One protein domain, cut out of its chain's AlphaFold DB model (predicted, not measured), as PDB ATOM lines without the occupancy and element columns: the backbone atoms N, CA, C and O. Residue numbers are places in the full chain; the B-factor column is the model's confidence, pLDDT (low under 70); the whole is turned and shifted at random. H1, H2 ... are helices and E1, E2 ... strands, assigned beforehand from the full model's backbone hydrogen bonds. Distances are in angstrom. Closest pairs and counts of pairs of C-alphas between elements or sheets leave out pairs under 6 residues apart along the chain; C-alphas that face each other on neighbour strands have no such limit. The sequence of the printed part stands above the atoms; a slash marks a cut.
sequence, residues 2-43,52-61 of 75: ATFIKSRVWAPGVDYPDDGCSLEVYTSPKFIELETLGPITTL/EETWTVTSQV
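This is residues 2 to 43 and 52 to 61 of the 75 residues of an uncharacterized protein of Anaerolineales bacterium (UniProt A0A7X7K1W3). Two separate two-stranded ribbons, E1 with E4 and the hairpin of E2 and E3, make a narrow, open V, with the turn of the hairpin sticking out at residues 27 to 32. A loop, residues 8 to 16, runs on from E1 past the narrow end of the V to the small helix H1, from which the chain turns back into E2. The printed part has 52 residues with one named helix and four named strands, in the order E1, H1, E2, E3, E4; each sheet, E1 - E4 and E2 - E3, is antiparallel. The class is mostly strand, though under half of the printed residues are in named elements. The whole is loose and elongated, with a radius of gyration of the C-alphas of 13.6 A and spans of 40 by 23 by 18 A.

Strand E1 is residues 3 to 7, 12.8 A from first to last C-alpha, and begins with C-alpha 3 at (-25.147, 3.225, -45.728). Its neighbour E4, residues 54 to 58, measures 13.1 A and ends with C-alpha 58 at (-24.814, 8.001, -43.221). In the other sheet, E2 is residues 23 to 27, 13.4 A long, and E3 is residues 32 to 36, 13.2 A long. C-alpha 23, where E2 begins, is at (-29.588, -12.025, -35.340). Helix H1 is residues 17 to 20 and measures 5.4 A.

E1 and E4 are antiparallel neighbours, with 168 degrees between their directions. N 5 and O 56 are within hydrogen-bond range at 2.8 A, as are N 7 and O 54 at 2.9 A. E2 and E3 form a hairpin, antiparallel at 173 degrees, and are joined by a tight link. N 24 and O 35 are within hydrogen-bond range at 2.9 A, and N 26 and O 33 at 3.2 A. Between E1 and E3 one pair of C-alphas is within 8 A, the closest, those of Lys 6 and Leu 34, at 7.7 A. E1 and E2 are apart, and so are E2 and E4, and E3 and E4. H1 is joined to E2 by a tight link and is apart from E3 and E4. H1 is too short for an O i to N i+4 pair; its one O i to N i+3 pair is within range.

The C-alphas farthest apart are those of Leu 43 and Val 61, at 41.5 A, while those of Ala 2 and Val 61 are 5.3 A apart. Residues 44 to 51 are not printed, and C-alphas 43 and 52 are 17.5 A apart across this cut, which falls in the link from E3 to E4. Of the links that are printed whole, none is long; that from E1 to H1, with 9 residues, is short. The mean pLDDT of the printed part is 94.1, and no printed residue is under 70.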
ATOM      1  N   ALA A   2     -26.191   5.815 -49.731       91.69
ATOM      2  CA  ALA A   2     -26.074   5.930 -48.281       91.69
ATOM      3  C   ALA A   2     -25.878   4.532 -47.683       91.69
ATOM      4  O   ALA A   2     -26.342   3.549 -48.263       91.69
ATOM      5  N   THR A   3     -25.251   4.456 -46.515       93.31
ATOM      6  CA  THR A   3     -25.147   3.225 -45.728       93.31
ATOM      7  C   THR A   3     -26.073   3.322 -44.516       93.31
ATOM      8  O   THR A   3     -26.031   4.292 -43.754       93.31
ATOM      9  N   PHE A   4     -26.926   2.311 -44.348       92.75
ATOM     10  CA  PHE A   4     -27.726   2.100 -43.144       92.75
ATOM     11  C   PHE A   4     -27.060   1.028 -42.284       92.75
ATOM     12  O   PHE A   4     -26.696  -0.031 -42.794       92.75
ATOM     13  N   ILE A   5     -26.915   1.297 -40.990       91.75
ATOM     14  CA  ILE A   5     -26.318   0.379 -40.025       91.75
ATOM     15  C   ILE A   5     -27.292   0.202 -38.870       91.75
ATOM     16  O   ILE A   5     -27.690   1.173 -38.228       91.75
ATOM     17  N   LYS A   6     -27.652  -1.047 -38.591       93.31
ATOM     18  CA  LYS A   6     -28.401  -1.437 -37.400       93.31
ATOM     19  C   LYS A   6     -27.469  -2.240 -36.502       93.31
ATOM     20  O   LYS A   6     -26.876  -3.219 -36.949       93.31
ATOM     21  N   SER A   7     -27.314  -1.813 -35.257       91.44
ATOM     22  CA  SER A   7     -26.381  -2.414 -34.302       91.44
ATOM     23  C   SER A   7     -27.030  -2.605 -32.935       91.44
ATOM     24  O   SER A   7     -27.996  -1.923 -32.596       91.44
ATOM     25  N   ARG A   8     -26.509  -3.557 -32.160       92.56
ATOM     26  CA  ARG A   8     -26.924  -3.839 -30.780       92.56
ATOM     27  C   ARG A   8     -25.789  -4.524 -30.024       92.56
ATOM     28  O   ARG A   8     -24.924  -5.147 -30.644       92.56
ATOM     29  N   VAL A   9     -25.814  -4.465 -28.695       90.38
ATOM     30  CA  VAL A   9     -24.828  -5.159 -27.852       90.38
ATOM     31  C   VAL A   9     -25.179  -6.644 -27.753       90.38
ATOM     32  O   VAL A   9     -26.241  -7.013 -27.259       90.38
ATOM     33  N   TRP A  10     -24.288  -7.509 -28.238       90.69
ATOM     34  CA  TRP A  10     -24.419  -8.957 -28.066       90.69
ATOM     35  C   TRP A  10     -23.993  -9.378 -26.652       90.69
ATOM     36  O   TRP A  10     -22.973  -8.909 -26.147       90.69
ATOM     37  N   ALA A  11     -24.760 -10.273 -26.028       90.94
ATOM     38  CA  ALA A  11     -24.470 -10.815 -24.709       90.94
ATOM     39  C   ALA A  11     -23.737 -12.166 -24.852       90.94
ATOM     40  O   ALA A  11     -24.304 -13.115 -25.395       90.94
ATOM     41  N   PRO A  12     -22.479 -12.288 -24.395       91.88
ATOM     42  CA  PRO A  12     -21.738 -13.540 -24.490       91.88
ATOM     43  C   PRO A  12     -22.202 -14.565 -23.448       91.88
ATOM     44  O   PRO A  12     -22.455 -14.221 -22.296       91.88
ATOM     45  N   GLY A  13     -22.223 -15.844 -23.834       92.69
ATOM     46  CA  GLY A  13     -22.424 -16.963 -22.903       92.69
ATOM     47  C   GLY A  13     -23.847 -17.118 -22.362       92.69
ATOM     48  O   GLY A  13     -24.026 -17.750 -21.324       92.69
ATOM     49  N   VAL A  14     -24.840 -16.544 -23.041       93.75
ATOM     50  CA  VAL A  14     -26.263 -16.698 -22.721       93.75
ATOM     51  C   VAL A  14     -26.985 -17.440 -23.837       93.75
ATOM     52  O   VAL A  14     -26.551 -17.411 -24.992       93.75
ATOM     53  N   ASP A  15     -28.101 -18.070 -23.487       95.88
ATOM     54  CA  ASP A  15     -28.945 -18.757 -24.454       95.88
ATOM     55  C   ASP A  15     -29.776 -17.741 -25.238       95.88
ATOM     56  O   ASP A  15     -30.471 -16.892 -24.672       95.88
ATOM     57  N   TYR A  16     -29.708 -17.852 -26.557       95.88
ATOM     58  CA  TYR A  16     -30.576 -17.140 -27.479       95.88
ATOM     59  C   TYR A  16     -31.629 -18.102 -28.039       95.88
ATOM     60  O   TYR A  16     -31.382 -19.313 -28.084       95.88
ATOM     61  N   PRO A  17     -32.800 -17.591 -28.450       93.38
ATOM     62  CA  PRO A  17     -33.762 -18.382 -29.214       93.38
ATOM     63  C   PRO A  17     -33.161 -18.864 -30.550       93.38
ATOM     64  O   PRO A  17     -32.010 -18.571 -30.874       93.38
ATOM     65  N   ASP A  18     -33.933 -19.662 -31.287       92.88
ATOM     66  CA  ASP A  18     -33.620 -20.073 -32.664       92.88
ATOM     67  C   ASP A  18     -32.215 -20.685 -32.818       92.88
ATOM     68  O   ASP A  18     -31.360 -20.201 -33.556       92.88
ATOM     69  N   ASP A  19     -31.952 -21.756 -32.060       92.56
ATOM     70  CA  ASP A  19     -30.667 -22.475 -32.023       92.56
ATOM     71  C   ASP A  19     -29.455 -21.591 -31.666       92.56
ATOM     72  O   ASP A  19     -28.333 -21.789 -32.138       92.56
ATOM     73  N   GLY A  20     -29.668 -20.618 -30.777       93.06
ATOM     74  CA  GLY A  20     -28.619 -19.710 -30.318       93.06
ATOM     75  C   GLY A  20     -28.393 -18.522 -31.256       93.06
ATOM     76  O   GLY A  20     -27.397 -17.802 -31.111       93.06
ATOM     77  N   CYS A  21     -29.301 -18.290 -32.207       93.81
ATOM     78  CA  CYS A  21     -29.240 -17.149 -33.100       93.81
ATOM     79  C   CYS A  21     -29.636 -15.871 -32.366       93.81
ATOM     80  O   CYS A  21     -30.720 -15.715 -31.817       93.81
ATOM     81  N   SER A  22     -28.731 -14.899 -32.395       93.56
ATOM     82  CA  SER A  22     -29.006 -13.579 -31.838       93.56
ATOM     83  C   SER A  22     -29.462 -12.586 -32.917       93.56
ATOM     84  O   SER A  22     -29.975 -11.519 -32.583       93.56
ATOM     85  N   LEU A  23     -29.248 -12.877 -34.199       94.12
ATOM     86  CA  LEU A  23     -29.588 -12.025 -35.340       94.12
ATOM     87  C   LEU A  23     -30.124 -12.912 -36.460       94.12
ATOM     88  O   LEU A  23     -29.460 -13.879 -36.831       94.12
ATOM     89  N   GLU A  24     -31.255 -12.526 -37.032       95.25
ATOM     90  CA  GLU A  24     -31.838 -13.159 -38.211       95.25
ATOM     91  C   GLU A  24     -31.966 -12.131 -39.336       95.25
ATOM     92  O   GLU A  24     -32.275 -10.955 -39.116       95.25
ATOM     93  N   VAL A  25     -31.652 -12.562 -40.557       94.81
ATOM     94  CA  VAL A  25     -31.649 -11.696 -41.738       94.81
ATOM     95  C   VAL A  25     -32.407 -12.383 -42.856       94.81
ATOM     96  O   VAL A  25     -32.021 -13.461 -43.311       94.81
ATOM     97  N   TYR A  26     -33.445 -11.714 -43.349       95.75
ATOM     98  CA  TYR A  26     -34.164 -12.117 -44.549       95.75
ATOM     99  C   TYR A  26     -33.984 -11.068 -45.642       95.75
ATOM    100  O   TYR A  26     -33.951  -9.863 -45.392       95.75
ATOM    101  N   THR A  27     -33.864 -11.529 -46.884       96.06
ATOM    102  CA  THR A  27     -33.734 -10.655 -48.046       96.06
ATOM    103  C   THR A  27     -34.618 -11.126 -49.187       96.06
ATOM    104  O   THR A  27     -34.751 -12.319 -49.464       96.06
ATOM    105  N   SER A  28     -35.232 -10.164 -49.868       97.12
ATOM    106  CA  SER A  28     -36.036 -10.382 -51.060       97.12
ATOM    107  C   SER A  28     -35.918  -9.188 -52.007       97.12
ATOM    108  O   SER A  28     -35.472  -8.114 -51.601       97.12
ATOM    109  N   PRO A  29     -36.413  -9.297 -53.251       97.81
ATOM    110  CA  PRO A  29     -36.450  -8.154 -54.163       97.81
ATOM    111  C   PRO A  29     -37.296  -6.966 -53.677       97.81
ATOM    112  O   PRO A  29     -37.231  -5.898 -54.277       97.81
ATOM    113  N   LYS A  30     -38.141  -7.149 -52.650       97.12
ATOM    114  CA  LYS A  30     -39.057  -6.110 -52.155       97.12
ATOM    115  C   LYS A  30     -38.535  -5.389 -50.918       97.12
ATOM    116  O   LYS A  30     -38.810  -4.204 -50.765       97.12
ATOM    117  N   PHE A  31     -37.859  -6.108 -50.026       95.56
ATOM    118  CA  PHE A  31     -37.389  -5.586 -48.745       95.56
ATOM    119  C   PHE A  31     -36.359  -6.527 -48.106       95.56
ATOM    120  O   PHE A  31     -36.192  -7.672 -48.537       95.56
ATOM    121  N   ILE A  32     -35.716  -6.014 -47.057       95.00
ATOM    122  CA  ILE A  32     -34.794  -6.721 -46.166       95.00
ATOM    123  C   ILE A  32     -35.349  -6.625 -44.741       95.00
ATOM    124  O   ILE A  32     -35.819  -5.556 -44.346       95.00
ATOM    125  N   GLU A  33     -35.268  -7.712 -43.981       95.88
ATOM    126  CA  GLU A  33     -35.519  -7.745 -42.536       95.88
ATOM    127  C   GLU A  33     -34.192  -7.928 -41.794       95.88
ATOM    128  O   GLU A  33     -33.337  -8.714 -42.208       95.88
ATOM    129  N   LEU A  34     -34.020  -7.169 -40.710       94.62
ATOM    130  CA  LEU A  34     -32.866  -7.228 -39.811       94.62
ATOM    131  C   LEU A  34     -33.390  -7.379 -38.380       94.62
ATOM    132  O   LEU A  34     -33.694  -6.382 -37.711       94.62
ATOM    133  N   GLU A  35     -33.527  -8.617 -37.927       95.12
ATOM    134  CA  GLU A  35     -34.182  -8.958 -36.666       95.12
ATOM    135  C   GLU A  35     -33.144  -9.254 -35.597       95.12
ATOM    136  O   GLU A  35     -32.302 -10.133 -35.751       95.12
ATOM    137  N   THR A  36     -33.169  -8.493 -34.505       95.25
ATOM    138  CA  THR A  36     -32.240  -8.712 -33.399       95.25
ATOM    139  C   THR A  36     -33.006  -9.293 -32.221       95.25
ATOM    140  O   THR A  36     -34.003  -8.731 -31.774       95.25
ATOM    141  N   LEU A  37     -32.545 -10.437 -31.724       94.00
ATOM    142  CA  LEU A  37     -33.225 -11.181 -30.672       94.00
ATOM    143  C   LEU A  37     -32.520 -10.955 -29.334       94.00
ATOM    144  O   LEU A  37     -31.290 -10.870 -29.270       94.00
ATOM    145  N   GLY A  38     -33.305 -10.816 -28.269       93.56
ATOM    146  CA  GLY A  38     -32.800 -10.808 -26.900       93.56
ATOM    147  C   GLY A  38     -32.513 -12.232 -26.405       93.56
ATOM    148  O   GLY A  38     -33.026 -13.197 -26.977       93.56
ATOM    149  N   PRO A  39     -31.705 -12.392 -25.348       94.62
ATOM    150  CA  PRO A  39     -31.486 -13.698 -24.737       94.62
ATOM    151  C   PRO A  39     -32.764 -14.235 -24.081       94.62
ATOM    152  O   PRO A  39     -33.587 -13.469 -23.566       94.62
ATOM    153  N   ILE A  40     -32.901 -15.561 -24.031       95.25
ATOM    154  CA  ILE A  40     -33.995 -16.226 -23.317       95.25
ATOM    155  C   ILE A  40     -33.891 -15.864 -21.834       95.25
ATOM    156  O   ILE A  40     -32.948 -16.245 -21.144       95.25
ATOM    157  N   THR A  41     -34.880 -15.122 -21.334       94.44
ATOM    158  CA  THR A  41     -34.878 -14.590 -19.967       94.44
ATOM    159  C   THR A  41     -36.218 -14.858 -19.291       94.44
ATOM    160  O   THR A  41     -37.274 -14.562 -19.845       94.44
ATOM    161  N   THR A  42     -36.191 -15.405 -18.073       95.94
ATOM    162  CA  THR A  42     -37.395 -15.546 -17.238       95.94
ATOM    163  C   THR A  42     -37.625 -14.263 -16.446       95.94
ATOM    164  O   THR A  42     -36.730 -13.832 -15.721       95.94
ATOM    165  N   LEU A  43     -38.825 -13.688 -16.544       96.75
ATOM    166  CA  LEU A  43     -39.229 -12.504 -15.781       96.75
ATOM    167  C   LEU A  43     -40.222 -12.876 -14.679       96.75
ATOM    168  O   LEU A  43     -41.217 -13.559 -14.921       96.75
ATOM    169  N   GLU A  52     -31.881  -2.975 -26.585       94.06
ATOM    170  CA  GLU A  52     -31.500  -1.703 -27.203       94.06
ATOM    171  C   GLU A  52     -30.887  -1.924 -28.587       94.06
ATOM    172  O   GLU A  52     -29.985  -2.745 -28.768       94.06
ATOM    173  N   GLU A  53     -31.361  -1.149 -29.560       95.06
ATOM    174  CA  GLU A  53     -30.828  -1.115 -30.916       95.06
ATOM    175  C   GLU A  53     -30.434   0.320 -31.280       95.06
ATOM    176  O   GLU A  53     -31.195   1.261 -31.059       95.06
ATOM    177  N   THR A  54     -29.268   0.487 -31.903       93.94
ATOM    178  CA  THR A  54     -28.816   1.763 -32.469       93.94
ATOM    179  C   THR A  54     -28.880   1.708 -33.986       93.94
ATOM    180  O   THR A  54     -28.317   0.807 -34.616       93.94
ATOM    181  N   TRP A  55     -29.599   2.667 -34.569       94.69
ATOM    182  CA  TRP A  55     -29.840   2.762 -36.005       94.69
ATOM    183  C   TRP A  55     -29.151   4.015 -36.547       94.69
ATOM    184  O   TRP A  55     -29.441   5.134 -36.123       94.69
ATOM    185  N   THR A  56     -28.244   3.831 -37.499       92.62
ATOM    186  CA  THR A  56     -27.428   4.898 -38.082       92.62
ATOM    187  C   THR A  56     -27.660   4.962 -39.584       92.62
ATOM    188  O   THR A  56     -27.600   3.949 -40.275       92.62
ATOM    189  N   VAL A  57     -27.889   6.166 -40.107       93.06
ATOM    190  CA  VAL A  57     -27.883   6.444 -41.549       93.06
ATOM    191  C   VAL A  57     -26.772   7.444 -41.827       93.06
ATOM    192  O   VAL A  57     -26.701   8.491 -41.187       93.06
ATOM    193  N   THR A  58     -25.920   7.136 -42.798       92.31
ATOM    194  CA  THR A  58     -24.814   8.001 -43.221       92.31
ATOM    195  C   THR A  58     -24.788   8.129 -44.737       92.31
ATOM    196  O   THR A  58     -25.126   7.193 -45.459       92.31
ATOM    197  N   SER A  59     -24.379   9.296 -45.234       94.94
ATOM    198  CA  SER A  59     -24.165   9.527 -46.669       94.94
ATOM    199  C   SER A  59     -22.889   8.868 -47.198       94.94
ATOM    200  O   SER A  59     -22.682   8.828 -48.408       94.94
ATOM    201  N   GLN A  60     -22.028   8.359 -46.311       94.12
ATOM    202  CA  GLN A  60     -20.862   7.575 -46.702       94.12
ATOM    203  C   GLN A  60     -21.322   6.213 -47.215       94.12
ATOM    204  O   GLN A  60     -22.105   5.538 -46.552       94.12
ATOM    205  N   VAL A  61     -20.834   5.827 -48.392       94.25
ATOM    206  CA  VAL A  61     -21.060   4.501 -48.966       94.25
ATOM    207  C   VAL A  61     -19.890   3.621 -48.573       94.25
ATOM    208  O   VAL A  61     -18.742   3.960 -48.856       94.25
TER     209      VAL A  61